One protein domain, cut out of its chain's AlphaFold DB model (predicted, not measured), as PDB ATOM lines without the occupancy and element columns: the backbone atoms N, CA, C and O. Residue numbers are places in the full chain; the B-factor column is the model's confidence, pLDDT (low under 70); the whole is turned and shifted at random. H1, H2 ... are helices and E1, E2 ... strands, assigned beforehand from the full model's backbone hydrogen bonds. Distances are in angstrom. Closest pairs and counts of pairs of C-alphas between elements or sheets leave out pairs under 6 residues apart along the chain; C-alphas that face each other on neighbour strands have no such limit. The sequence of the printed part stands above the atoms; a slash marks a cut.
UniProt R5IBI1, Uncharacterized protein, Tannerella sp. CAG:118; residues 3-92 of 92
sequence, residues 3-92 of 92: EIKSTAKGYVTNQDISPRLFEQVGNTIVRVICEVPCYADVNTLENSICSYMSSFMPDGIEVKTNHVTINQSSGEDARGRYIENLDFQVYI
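This is residues 3 to 92 of the 92 residues of an uncharacterized protein of Tannerella sp. CAG:118 (UniProt R5IBI1). A twisted sheet of five strands curls round one helix, H2, which covers one face in two layers. The turn of the long hairpin E4 and E5 lies at one end of the elongated whole, and the short helix H1 near the other. The 90 printed residues hold two named helices and five named strands, in the order E1, E2, H1, E3, H2, E4, E5. The mixed sheet runs E2, E1, E3, E5, E4, and the class is mixed, helices and strands. The whole is compact, with a radius of gyration of the C-alphas of 13.1 A and spans of 42 by 26 by 20 A.

Inner strand E3, residues 27 to 38, is parallel to E1, residues 3 to 7, with N 4 and O 31 2.8 A apart, within hydrogen-bond range. E3 is antiparallel to E5, residues 80 to 91, with N 32 and O 86 at 2.8 A. Edge strand E2, residues 10 to 13, forms a hairpin with E1, N 5 and O 12 at 2.8 A. Edge strand E4, residues 64 to 77, forms a hairpin with E5, N 87 and O 71 at 2.8 A. E3 bends by 99 degrees at residue 35, and E4 by 75 degrees at residue 71. H2, residues 42 to 54, is on the sheet; its closest C-alphas to E4 are Cys 50 and Lys 64, 5.7 A apart. E3, H2 and E4 form a split strand-helix-strand unit, two strands running the same way with E5 between them, its crossover right-handed. H1, residues 19 to 22, only grazes the sheet and is apart from H2. Every O i to N i+4 pair in H2 is within hydrogen-bond range; H1 is too short for one.

E1 begins at C-alpha 3, (92.855, 45.925, 75.726). E3 is 24.8 A long, H2 18.3 A, E4 30.7 A and E5 30.8 A, ending at C-alpha 91, (95.720, 52.818, 88.977).

The two farthest C-alphas, Gln 24 and Ala 78, are 43.7 A apart. The printed part has no cut and no long link, and no printed residue is under pLDDT 70.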
ATOM      1  N   GLU A   3      92.708  45.375  77.074       97.69
ATOM      2  CA  GLU A   3      92.855  45.925  75.726       97.69
ATOM      3  C   GLU A   3      91.643  46.787  75.387       97.69
ATOM      4  O   GLU A   3      90.498  46.360  75.557       97.69
ATOM      5  N   ILE A   4      91.904  47.997  74.894       97.88
ATOM      6  CA  ILE A   4      90.894  48.965  74.483       97.88
ATOM      7  C   ILE A   4      91.160  49.358  73.036       97.88
ATOM      8  O   ILE A   4      92.162  49.988  72.705       97.88
ATOM      9  N   LYS A   5      90.230  49.016  72.153       97.69
ATOM     10  CA  LYS A   5      90.243  49.485  70.772       97.69
ATOM     11  C   LYS A   5      89.592  50.858  70.700       97.69
ATOM     12  O   LYS A   5      88.440  51.012  71.101       97.69
ATOM     13  N   SER A   6      90.318  51.841  70.182       96.31
ATOM     14  CA  SER A   6      89.791  53.154  69.818       96.31
ATOM     15  C   SER A   6      89.272  53.093  68.385       96.31
ATOM     16  O   SER A   6      90.045  52.936  67.437       96.31
ATOM     17  N   THR A   7      87.950  53.170  68.242       94.62
ATOM     18  CA  THR A   7      87.237  53.052  66.966       94.62
ATOM     19  C   THR A   7      86.572  54.380  66.609       94.62
ATOM     20  O   THR A   7      86.383  55.251  67.459       94.62
ATOM     21  N   ALA A   8      86.097  54.518  65.369       90.19
ATOM     22  CA  ALA A   8      85.322  55.691  64.954       90.19
ATOM     23  C   ALA A   8      84.005  55.891  65.742       90.19
ATOM     24  O   ALA A   8      83.411  56.963  65.674       90.19
ATOM     25  N   LYS A   9      83.526  54.867  66.464       92.06
ATOM     26  CA  LYS A   9      82.278  54.899  67.245       92.06
ATOM     27  C   LYS A   9      82.506  54.996  68.759       92.06
ATOM     28  O   LYS A   9      81.532  54.982  69.505       92.06
ATOM     29  N   GLY A  10      83.758  55.077  69.206       92.88
ATOM     30  CA  GLY A  10      84.136  55.044  70.619       92.88
ATOM     31  C   GLY A  10      85.032  53.852  70.955       92.88
ATOM     32  O   GLY A  10      85.699  53.294  70.080       92.88
ATOM     33  N   TYR A  11      85.051  53.472  72.230       96.25
ATOM     34  CA  TYR A  11      85.953  52.450  72.754       96.25
ATOM     35  C   TYR A  11      85.293  51.073  72.847       96.25
ATOM     36  O   TYR A  11      84.125  50.955  73.208       96.25
ATOM     37  N   VAL A  12      86.059  50.028  72.542       96.69
ATOM     38  CA  VAL A  12      85.641  48.625  72.685       96.69
ATOM     39  C   VAL A  12      86.685  47.883  73.504       96.69
ATOM     40  O   VAL A  12      87.869  47.933  73.176       96.69
ATOM     41  N   THR A  13      86.262  47.186  74.554       97.19
ATOM     42  CA  THR A  13      87.165  46.449  75.447       97.19
ATOM     43  C   THR A  13      87.121  44.949  75.181       97.19
ATOM     44  O   THR A  13      86.105  44.407  74.745       97.19
ATOM     45  N   ASN A  14      88.230  44.257  75.439       96.75
ATOM     46  CA  ASN A  14      88.294  42.792  75.349       96.75
ATOM     47  C   ASN A  14      87.683  42.069  76.565       96.75
ATOM     48  O   ASN A  14      87.477  40.859  76.516       96.75
ATOM     49  N   GLN A  15      87.425  42.796  77.652       94.44
ATOM     50  CA  GLN A  15      86.858  42.297  78.904       94.44
ATOM     51  C   GLN A  15      86.135  43.427  79.654       94.44
ATOM     52  O   GLN A  15      86.279  44.604  79.302       94.44
ATOM     53  N   ASP A  16      85.394  43.075  80.706       94.12
ATOM     54  CA  ASP A  16      84.683  44.041  81.545       94.12
ATOM     55  C   ASP A  16      85.647  44.932  82.340       94.12
ATOM     56  O   ASP A  16      86.622  44.462  82.938       94.12
ATOM     57  N   ILE A  17      85.340  46.229  82.391       95.44
ATOM     58  CA  ILE A  17      86.035  47.186  83.254       95.44
ATOM     59  C   ILE A  17      85.352  47.170  84.621       95.44
ATOM     60  O   ILE A  17      84.174  47.487  84.743       95.44
ATOM     61  N   SER A  18      86.096  46.781  85.653       94.25
ATOM     62  CA  SER A  18      85.616  46.764  87.037       94.25
ATOM     63  C   SER A  18      86.788  46.882  88.018       94.25
ATOM     64  O   SER A  18      87.938  46.661  87.614       94.25
ATOM     65  N   PRO A  19      86.533  47.149  89.316       93.12
ATOM     66  CA  PRO A  19      87.582  47.192  90.339       93.12
ATOM     67  C   PRO A  19      88.451  45.925  90.407       93.12
ATOM     68  O   PRO A  19      89.618  46.001  90.786       93.12
ATOM     69  N   ARG A  20      87.932  44.775  89.948       92.44
ATOM     70  CA  ARG A  20      88.675  43.505  89.867       92.44
ATOM     71  C   ARG A  20      89.958  43.593  89.047       92.44
ATOM     72  O   ARG A  20      90.897  42.846  89.303       92.44
ATOM     73  N   LEU A  21      90.029  44.520  88.090       92.50
ATOM     74  CA  LEU A  21      91.238  44.752  87.296       92.50
ATOM     75  C   LEU A  21      92.435  45.236  88.128       92.50
ATOM     76  O   LEU A  21      93.564  45.127  87.653       92.50
ATOM     77  N   PHE A  22      92.192  45.745  89.340       92.69
ATOM     78  CA  PHE A  22      93.183  46.372  90.215       92.69
ATOM     79  C   PHE A  22      93.457  45.568  91.499       92.69
ATOM     80  O   PHE A  22      94.362  45.920  92.249       92.69
ATOM     81  N   GLU A  23      92.718  44.484  91.768       85.75
ATOM     82  CA  GLU A  23      92.697  43.797  93.076       85.75
ATOM     83  C   GLU A  23      94.054  43.262  93.557       85.75
ATOM     84  O   GLU A  23      94.277  43.160  94.760       85.75
ATOM     85  N   GLN A  24      94.971  42.912  92.651       76.88
ATOM     86  CA  GLN A  24      96.244  42.303  93.050       76.88
ATOM     87  C   GLN A  24      97.289  43.320  93.516       76.88
ATOM     88  O   GLN A  24      98.058  43.039  94.431       76.88
ATOM     89  N   VAL A  25      97.359  44.473  92.854       83.38
ATOM     90  CA  VAL A  25      98.509  45.391  92.950       83.38
ATOM     91  C   VAL A  25      98.104  46.869  92.938       83.38
ATOM     92  O   VAL A  25      98.966  47.741  92.967       83.38
ATOM     93  N   GLY A  26      96.804  47.173  92.889       87.31
ATOM     94  CA  GLY A  26      96.274  48.539  92.796       87.31
ATOM     95  C   GLY A  26      96.512  49.212  91.441       87.31
ATOM     96  O   GLY A  26      96.101  50.349  91.237       87.31
ATOM     97  N   ASN A  27      97.156  48.523  90.498       92.19
ATOM     98  CA  ASN A  27      97.429  49.011  89.155       92.19
ATOM     99  C   ASN A  27      97.112  47.947  88.099       92.19
ATOM    100  O   ASN A  27      96.935  46.766  88.393       92.19
ATOM    101  N   THR A  28      97.018  48.380  86.850       93.88
ATOM    102  CA  THR A  28      96.883  47.485  85.707       93.88
ATOM    103  C   THR A  28      97.517  48.110  84.473       93.88
ATOM    104  O   THR A  28      97.627  49.332  84.365       93.88
ATOM    105  N   ILE A  29      97.956  47.265  83.544       95.12
ATOM    106  CA  ILE A  29      98.458  47.710  82.243       95.12
ATOM    107  C   ILE A  29      97.294  47.702  81.256       95.12
ATOM    108  O   ILE A  29      96.582  46.693  81.123       95.12
ATOM    109  N   VAL A  30      97.145  48.820  80.555       96.81
ATOM    110  CA  VAL A  30      96.174  49.023  79.486       96.81
ATOM    111  C   VAL A  30      96.918  49.116  78.166       96.81
ATOM    112  O   VAL A  30      97.868  49.885  78.043       96.81
ATOM    113  N   ARG A  31      96.460  48.349  77.180       97.88
ATOM    114  CA  ARG A  31      96.861  48.458  75.779       97.88
ATOM    115  C   ARG A  31      95.754  49.137  74.994       97.88
ATOM    116  O   ARG A  31      94.634  48.633  74.941       97.88
ATOM    117  N   VAL A  32      96.074  50.240  74.341       97.62
ATOM    118  CA  VAL A  32      95.184  50.957  73.432       97.62
ATOM    119  C   VAL A  32      95.590  50.638  72.006       97.62
ATOM    120  O   VAL A  32      96.763  50.744  71.659       97.62
ATOM    121  N   ILE A  33      94.625  50.257  71.174       97.56
ATOM    122  CA  ILE A  33      94.829  50.004  69.744       97.56
ATOM    123  C   ILE A  33      93.947  50.978  68.971       97.56
ATOM    124  O   ILE A  33      92.722  50.930  69.077       97.56
ATOM    125  N   CYS A  34      94.553  51.869  68.201       96.25
ATOM    126  CA  CYS A  34      93.848  52.844  67.381       96.25
ATOM    127  C   CYS A  34      93.529  52.221  66.016       96.25
ATOM    128  O   CYS A  34      94.410  52.094  65.172       96.25
ATOM    129  N   GLU A  35      92.270  51.825  65.787       94.31
ATOM    130  CA  GLU A  35      91.848  51.276  64.482       94.31
ATOM    131  C   GLU A  35      91.915  52.331  63.372       94.31
ATOM    132  O   GLU A  35      92.138  52.016  62.206       94.31
ATOM    133  N   VAL A  36      91.729  53.596  63.750       90.81
ATOM    134  CA  VAL A  36      91.992  54.767  62.916       90.81
ATOM    135  C   VAL A  36      93.153  55.534  63.554       90.81
ATOM    136  O   VAL A  36      93.123  55.704  64.775       90.81
ATOM    137  N   PRO A  37      94.130  56.036  62.770       89.69
ATOM    138  CA  PRO A  37      95.230  56.854  63.277       89.69
ATOM    139  C   PRO A  37      94.777  57.925  64.279       89.69
ATOM    140  O   PRO A  37      93.935  58.774  63.962       89.69
ATOM    141  N   CYS A  38      95.327  57.886  65.494       93.31
ATOM    142  CA  CYS A  38      95.001  58.843  66.547       93.31
ATOM    143  C   CYS A  38      96.019  59.987  66.556       93.31
ATOM    144  O   CYS A  38      97.167  59.794  66.936       93.31
ATOM    145  N   TYR A  39      95.599  61.187  66.156       94.62
ATOM    146  CA  TYR A  39      96.462  62.379  66.094       94.62
ATOM    147  C   TYR A  39      96.486  63.186  67.405       94.62
ATOM    148  O   TYR A  39      96.906  64.341  67.413       94.62
ATOM    149  N   ALA A  40      95.985  62.615  68.502       92.88
ATOM    150  CA  ALA A  40      96.129  63.217  69.821       92.88
ATOM    151  C   ALA A  40      97.555  63.000  70.345       92.88
ATOM    152  O   ALA A  40      98.227  62.041  69.963       92.88
ATOM    153  N   ASP A  41      98.010  63.867  71.248       93.62
ATOM    154  CA  ASP A  41      99.198  63.561  72.034       93.62
ATOM    155  C   ASP A  41      98.926  62.389  72.995       93.62
ATOM    156  O   ASP A  41      97.780  62.088  73.347       93.62
ATOM    157  N   VAL A  42     100.005  61.728  73.417       95.19
ATOM    158  CA  VAL A  42      99.951  60.524  74.256       95.19
ATOM    159  C   VAL A  42      99.176  60.782  75.547       95.19
ATOM    160  O   VAL A  42      98.259  60.028  75.861       95.19
ATOM    161  N   ASN A  43      99.460  61.880  76.251       96.62
ATOM    162  CA  ASN A  43      98.824  62.172  77.536       96.62
ATOM    163  C   ASN A  43      97.321  62.428  77.375       96.62
ATOM    164  O   ASN A  43      96.529  61.984  78.205       96.62
ATOM    165  N   THR A  44      96.906  63.102  76.300       96.19
ATOM    166  CA  THR A  44      95.486  63.283  75.969       96.19
ATOM    167  C   THR A  44      94.789  61.950  75.713       96.19
ATOM    168  O   THR A  44      93.672  61.740  76.202       96.19
ATOM    169  N   LEU A  45      95.428  61.024  74.989       96.12
ATOM    170  CA  LEU A  45      94.877  59.686  74.771       96.12
ATOM    171  C   LEU A  45      94.766  58.913  76.091       96.12
ATOM    172  O   LEU A  45      93.697  58.387  76.394       96.12
ATOM    173  N   GLU A  46      95.821  58.891  76.902       97.56
ATOM    174  CA  GLU A  46      95.815  58.220  78.204       97.56
ATOM    175  C   GLU A  46      94.731  58.778  79.136       97.56
ATOM    176  O   GLU A  46      93.972  58.011  79.726       97.56
ATOM    177  N   ASN A  47      94.589  60.105  79.218       97.69
ATOM    178  CA  ASN A  47      93.552  60.752  80.024       97.69
ATOM    179  C   ASN A  47      92.143  60.392  79.544       97.69
ATOM    180  O   ASN A  47      91.268  60.118  80.364       97.69
ATOM    181  N   SER A  48      91.932  60.332  78.229       96.88
ATOM    182  CA  SER A  48      90.644  59.927  77.650       96.88
ATOM    183  C   SER A  48      90.293  58.484  78.015       96.88
ATOM    184  O   SER A  48      89.144  58.181  78.340       96.88
ATOM    185  N   ILE A  49      91.290  57.598  78.021       97.50
ATOM    186  CA  ILE A  49      91.128  56.207  78.446       97.50
ATOM    187  C   ILE A  49      90.852  56.108  79.948       97.50
ATOM    188  O   ILE A  49      89.943  55.378  80.338       97.50
ATOM    189  N   CYS A  50      91.556  56.872  80.786       97.44
ATOM    190  CA  CYS A  50      91.269  56.956  82.218       97.44
ATOM    191  C   CYS A  50      89.830  57.427  82.476       97.44
ATOM    192  O   CYS A  50      89.105  56.776  83.220       97.44
ATOM    193  N   SER A  51      89.370  58.494  81.810       97.31
ATOM    194  CA  SER A  51      87.978  58.962  81.919       97.31
ATOM    195  C   SER A  51      86.971  57.904  81.468       97.31
ATOM    196  O   SER A  51      85.962  57.688  82.142       97.31
ATOM    197  N   TYR A  52      87.251  57.207  80.364       97.19
ATOM    198  CA  TYR A  52      86.416  56.104  79.898       97.19
ATOM    199  C   TYR A  52      86.340  54.985  80.943       97.19
ATOM    200  O   TYR A  52      85.242  54.564  81.293       97.19
ATOM    201  N   MET A  53      87.471  54.551  81.504       97.25
ATOM    202  CA  MET A  53      87.498  53.501  82.525       97.25
ATOM    203  C   MET A  53      86.801  53.922  83.823       97.25
ATOM    204  O   MET A  53      86.061  53.124  84.394       97.25
ATOM    205  N   SER A  54      86.978  55.172  84.255       97.25
ATOM    206  CA  SER A  54      86.296  55.740  85.424       97.25
ATOM    207  C   SER A  54      84.775  55.711  85.287       97.25
ATOM    208  O   SER A  54      84.091  55.530  86.285       97.25
ATOM    209  N   SER A  55      84.225  55.802  84.070       96.50
ATOM    210  CA  SER A  55      82.769  55.727  83.862       96.50
ATOM    211  C   SER A  55      82.139  54.370  84.221       96.50
ATOM    212  O   SER A  55      80.924  54.288  84.379       96.50
ATOM    213  N   PHE A  56      82.952  53.319  84.380       95.81
ATOM    214  CA  PHE A  56      82.519  51.990  84.831       95.81
ATOM    215  C   PHE A  56      82.778  51.744  86.322       95.81
ATOM    216  O   PHE A  56      82.425  50.682  86.841       95.81
ATOM    217  N   MET A  57      83.432  52.682  87.008       95.06
ATOM    218  CA  MET A  57      83.771  52.528  88.416       95.06
ATOM    219  C   MET A  57      82.615  52.968  89.321       95.06
ATOM    220  O   MET A  57      81.829  53.839  88.945       95.06
ATOM    221  N   PRO A  58      82.499  52.380  90.526       94.31
ATOM    222  CA  PRO A  58      81.601  52.884  91.556       94.31
ATOM    223  C   PRO A  58      81.889  54.346  91.915       94.31
ATOM    224  O   PRO A  58      83.028  54.807  91.809       94.31
ATOM    225  N   ASP A  59      80.869  55.039  92.425       92.19
ATOM    226  CA  ASP A  59      80.991  56.422  92.886       92.19
ATOM    227  C   ASP A  59      82.180  56.601  93.846       92.19
ATOM    228  O   ASP A  59      82.341  55.868  94.825       92.19
ATOM    229  N   GLY A  60      83.010  57.609  93.566       90.25
ATOM    230  CA  GLY A  60      84.191  57.942  94.365       90.25
ATOM    231  C   GLY A  60      85.473  57.192  93.991       90.25
ATOM    232  O   GLY A  60      86.513  57.488  94.577       90.25
ATOM    233  N   ILE A  61      85.432  56.273  93.020       93.25
ATOM    234  CA  ILE A  61      86.622  55.603  92.478       93.25
ATOM    235  C   ILE A  61      86.956  56.196  91.109       93.25
ATOM    236  O   ILE A  61      86.127  56.211  90.202       93.25
ATOM    237  N   GLU A  62      88.192  56.661  90.950       95.94
ATOM    238  CA  GLU A  62      88.679  57.275  89.717       95.94
ATOM    239  C   GLU A  62      89.933  56.548  89.240       95.94
ATOM    240  O   GLU A  62      90.900  56.404  89.985       95.94
ATOM    241  N   VAL A  63      89.930  56.124  87.979       97.00
ATOM    242  CA  VAL A  63      91.106  55.566  87.316       97.00
ATOM    243  C   VAL A  63      92.027  56.702  86.887       97.00
ATOM    244  O   VAL A  63      91.600  57.650  86.227       97.00
ATOM    245  N   LYS A  64      93.306  56.594  87.244       97.38
ATOM    246  CA  LYS A  64      94.352  57.595  87.013       97.38
ATOM    247  C   LYS A  64      95.572  56.975  86.352       97.38
ATOM    248  O   LYS A  64      95.793  55.768  86.411       97.38
ATOM    249  N   THR A  65      96.392  57.824  85.747       97.25
ATOM    250  CA  THR A  65      97.687  57.474  85.159       97.25
ATOM    251  C   THR A  65      98.751  58.432  85.685       97.25
ATOM    252  O   THR A  65      98.469  59.599  85.945       97.25
ATOM    253  N   ASN A  66      99.983  57.943  85.822       95.94
ATOM    254  CA  ASN A  66     101.161  58.784  86.068       95.94
ATOM    255  C   ASN A  66     101.858  59.191  84.757       95.94
ATOM    256  O   ASN A  66     102.999  59.646  84.787       95.94
ATOM    257  N   HIS A  67     101.207  58.971  83.614       95.06
ATOM    258  CA  HIS A  67     101.780  59.135  82.281       95.06
ATOM    259  C   HIS A  67     103.047  58.311  82.046       95.06
ATOM    260  O   HIS A  67     104.024  58.754  81.444       95.06
ATOM    261  N   VAL A  68     103.029  57.076  82.558       90.25
ATOM    262  CA  VAL A  68     104.112  56.110  82.375       90.25
ATOM    263  C   VAL A  68     103.785  55.245  81.164       90.25
ATOM    264  O   VAL A  68     103.204  54.162  81.284       90.25
ATOM    265  N   THR A  69     104.160  55.744  79.989       91.62
ATOM    266  CA  THR A  69     104.109  54.983  78.742       91.62
ATOM    267  C   THR A  69     105.139  53.852  78.781       91.62
ATOM    268  O   THR A  69     106.329  54.077  79.001       91.62
ATOM    269  N   ILE A  70     104.676  52.623  78.568       94.06
ATOM    270  CA  ILE A  70     105.490  51.401  78.565       94.06
ATOM    271  C   ILE A  70     105.933  51.072  77.140       94.06
ATOM    272  O   ILE A  70     107.091  50.727  76.907       94.06
ATOM    273  N   ASN A  71     105.007  51.165  76.188       95.25
ATOM    274  CA  ASN A  71     105.256  50.892  74.780       95.25
ATOM    275  C   ASN A  71     104.385  51.802  73.912       95.25
ATOM    276  O   ASN A  71     103.263  52.126  74.291       95.25
ATOM    277  N   GLN A  72     104.886  52.192  72.747       94.56
ATOM    278  CA  GLN A  72     104.164  53.036  71.804       94.56
ATOM    279  C   GLN A  72     104.575  52.682  70.374       94.56
ATOM    280  O   GLN A  72     105.763  52.671  70.054       94.56
ATOM    281  N   SER A  73     103.586  52.481  69.504       96.12
ATOM    282  CA  SER A  73     103.761  52.514  68.050       96.12
ATOM    283  C   SER A  73     103.135  53.780  67.496       96.12
ATOM    284  O   SER A  73     101.984  54.114  67.803       96.12
ATOM    285  N   SER A  74     103.895  54.485  66.670       95.81
ATOM    286  CA  SER A  74     103.466  55.707  66.010       95.81
ATOM    287  C   SER A  74     103.897  55.723  64.552       95.81
ATOM    288  O   SER A  74     104.907  55.131  64.170       95.81
ATOM    289  N   GLY A  75     103.119  56.438  63.749       95.56
ATOM    290  CA  GLY A  75     103.434  56.755  62.366       95.56
ATOM    291  C   GLY A  75     103.417  58.261  62.132       95.56
ATOM    292  O   GLY A  75     103.074  59.055  63.012       95.56
ATOM    293  N   GLU A  76     103.798  58.664  60.925       96.50
ATOM    294  CA  GLU A  76     103.751  60.055  60.480       96.50
ATOM    295  C   GLU A  76     103.222  60.101  59.046       96.50
ATOM    296  O   GLU A  76     103.647  59.322  58.190       96.50
ATOM    297  N   ASP A  77     102.264  60.987  58.788       94.88
ATOM    298  CA  ASP A  77     101.731  61.257  57.455       94.88
ATOM    299  C   ASP A  77     101.582  62.769  57.210       94.88
ATOM    300  O   ASP A  77     102.035  63.599  58.000       94.88
ATOM    301  N   ALA A  78     100.936  63.155  56.105       95.56
ATOM    302  CA  ALA A  78     100.742  64.558  55.733       95.56
ATOM    303  C   ALA A  78      99.934  65.394  56.753       95.56
ATOM    304  O   ALA A  78      99.971  66.622  56.698       95.56
ATOM    305  N   ARG A  79      99.190  64.757  57.664       93.62
ATOM    306  CA  ARG A  79      98.431  65.401  58.748       93.62
ATOM    307  C   ARG A  79      99.246  65.503  60.040       93.62
ATOM    308  O   ARG A  79      98.807  66.183  60.964       93.62
ATOM    309  N   GLY A  80     100.410  64.855  60.098       94.75
ATOM    310  CA  GLY A  80     101.335  64.862  61.226       94.75
ATOM    311  C   GLY A  80     101.552  63.476  61.829       94.75
ATOM    312  O   GLY A  80     101.249  62.445  61.225       94.75
ATOM    313  N   ARG A  81     102.104  63.460  63.045       95.19
ATOM    314  CA  ARG A  81     102.332  62.229  63.808       95.19
ATOM    315  C   ARG A  81     101.035  61.703  64.402       95.19
ATOM    316  O   ARG A  81     100.205  62.480  64.869       95.19
ATOM    317  N   TYR A  82     100.903  60.387  64.427       96.31
ATOM    318  CA  TYR A  82      99.762  59.698  65.008       96.31
ATOM    319  C   TYR A  82     100.192  58.459  65.789       96.31
ATOM    320  O   TYR A  82     101.263  57.896  65.572       96.31
ATOM    321  N   ILE A  83      99.326  58.034  66.699       96.81
ATOM    322  CA  ILE A  83      99.468  56.843  67.526       96.81
ATOM    323  C   ILE A  83      98.683  55.702  66.869       96.81
ATOM    324  O   ILE A  83      97.524  55.877  66.481       96.81
ATOM    325  N   GLU A  84      99.318  54.538  66.755       96.69
ATOM    326  CA  GLU A  84      98.694  53.282  66.314       96.69
ATOM    327  C   GLU A  84      98.381  52.377  67.504       96.69
ATOM    328  O   GLU A  84      97.315  51.767  67.574       96.69
ATOM    329  N   ASN A  85      99.312  52.287  68.454       96.12
ATOM    330  CA  ASN A  85      99.098  51.599  69.717       96.12
ATOM    331  C   ASN A  85      99.893  52.242  70.853       96.12
ATOM    332  O   ASN A  85     100.912  52.901  70.628       96.12
ATOM    333  N   LEU A  86      99.394  52.053  72.070       97.12
ATOM    334  CA  LEU A  86      99.962  52.605  73.290       97.12
ATOM    335  C   LEU A  86      99.701  51.654  74.459       97.12
ATOM    336  O   LEU A  86      98.548  51.369  74.768       97.12
ATOM    337  N   ASP A  87     100.756  51.214  75.134       97.88
ATOM    338  CA  ASP A  87     100.671  50.469  76.387       97.88
ATOM    339  C   ASP A  87     101.099  51.393  77.534       97.88
ATOM    340  O   ASP A  87     102.191  51.968  77.493       97.88
ATOM    341  N   PHE A  88     100.274  51.530  78.569       97.38
ATOM    342  CA  PHE A  88     100.568  52.380  79.726       97.38
ATOM    343  C   PHE A  88      99.927  51.834  81.007       97.38
ATOM    344  O   PHE A  88      99.047  50.967  80.972       97.38
ATOM    345  N   GLN A  89     100.409  52.303  82.157       95.94
ATOM    346  CA  GLN A  89      99.915  51.872  83.464       95.94
ATOM    347  C   GLN A  89      98.833  52.816  83.994       95.94
ATOM    348  O   GLN A  89      99.021  54.031  84.026       95.94
ATOM    349  N   VAL A  90      97.754  52.238  84.520       96.69
ATOM    350  CA  VAL A  90      96.717  52.953  85.272       96.69
ATOM    351  C   VAL A  90      96.559  52.384  86.679       96.69
ATOM    352  O   VAL A  90      96.958  51.250  86.949       96.69
ATOM    353  N   TYR A  91      95.986  53.170  87.581       96.06
ATOM    354  CA  TYR A  91      95.720  52.818  88.977       96.06
ATOM    355  C   TYR A  91      94.403  53.443  89.455       96.06
ATOM    356  O   TYR A  91      93.876  54.331  88.784       96.06
ATOM    357  N   ILE A  92      93.880  52.967  90.585       93.25
ATOM    358  CA  ILE A  92      92.737  53.557  91.310       93.25
ATOM    359  C   ILE A  92      93.164  54.063  92.686       93.25
ATOM    360  O   ILE A  92      94.201  53.571  93.190       93.25
TER     361      ILE A  92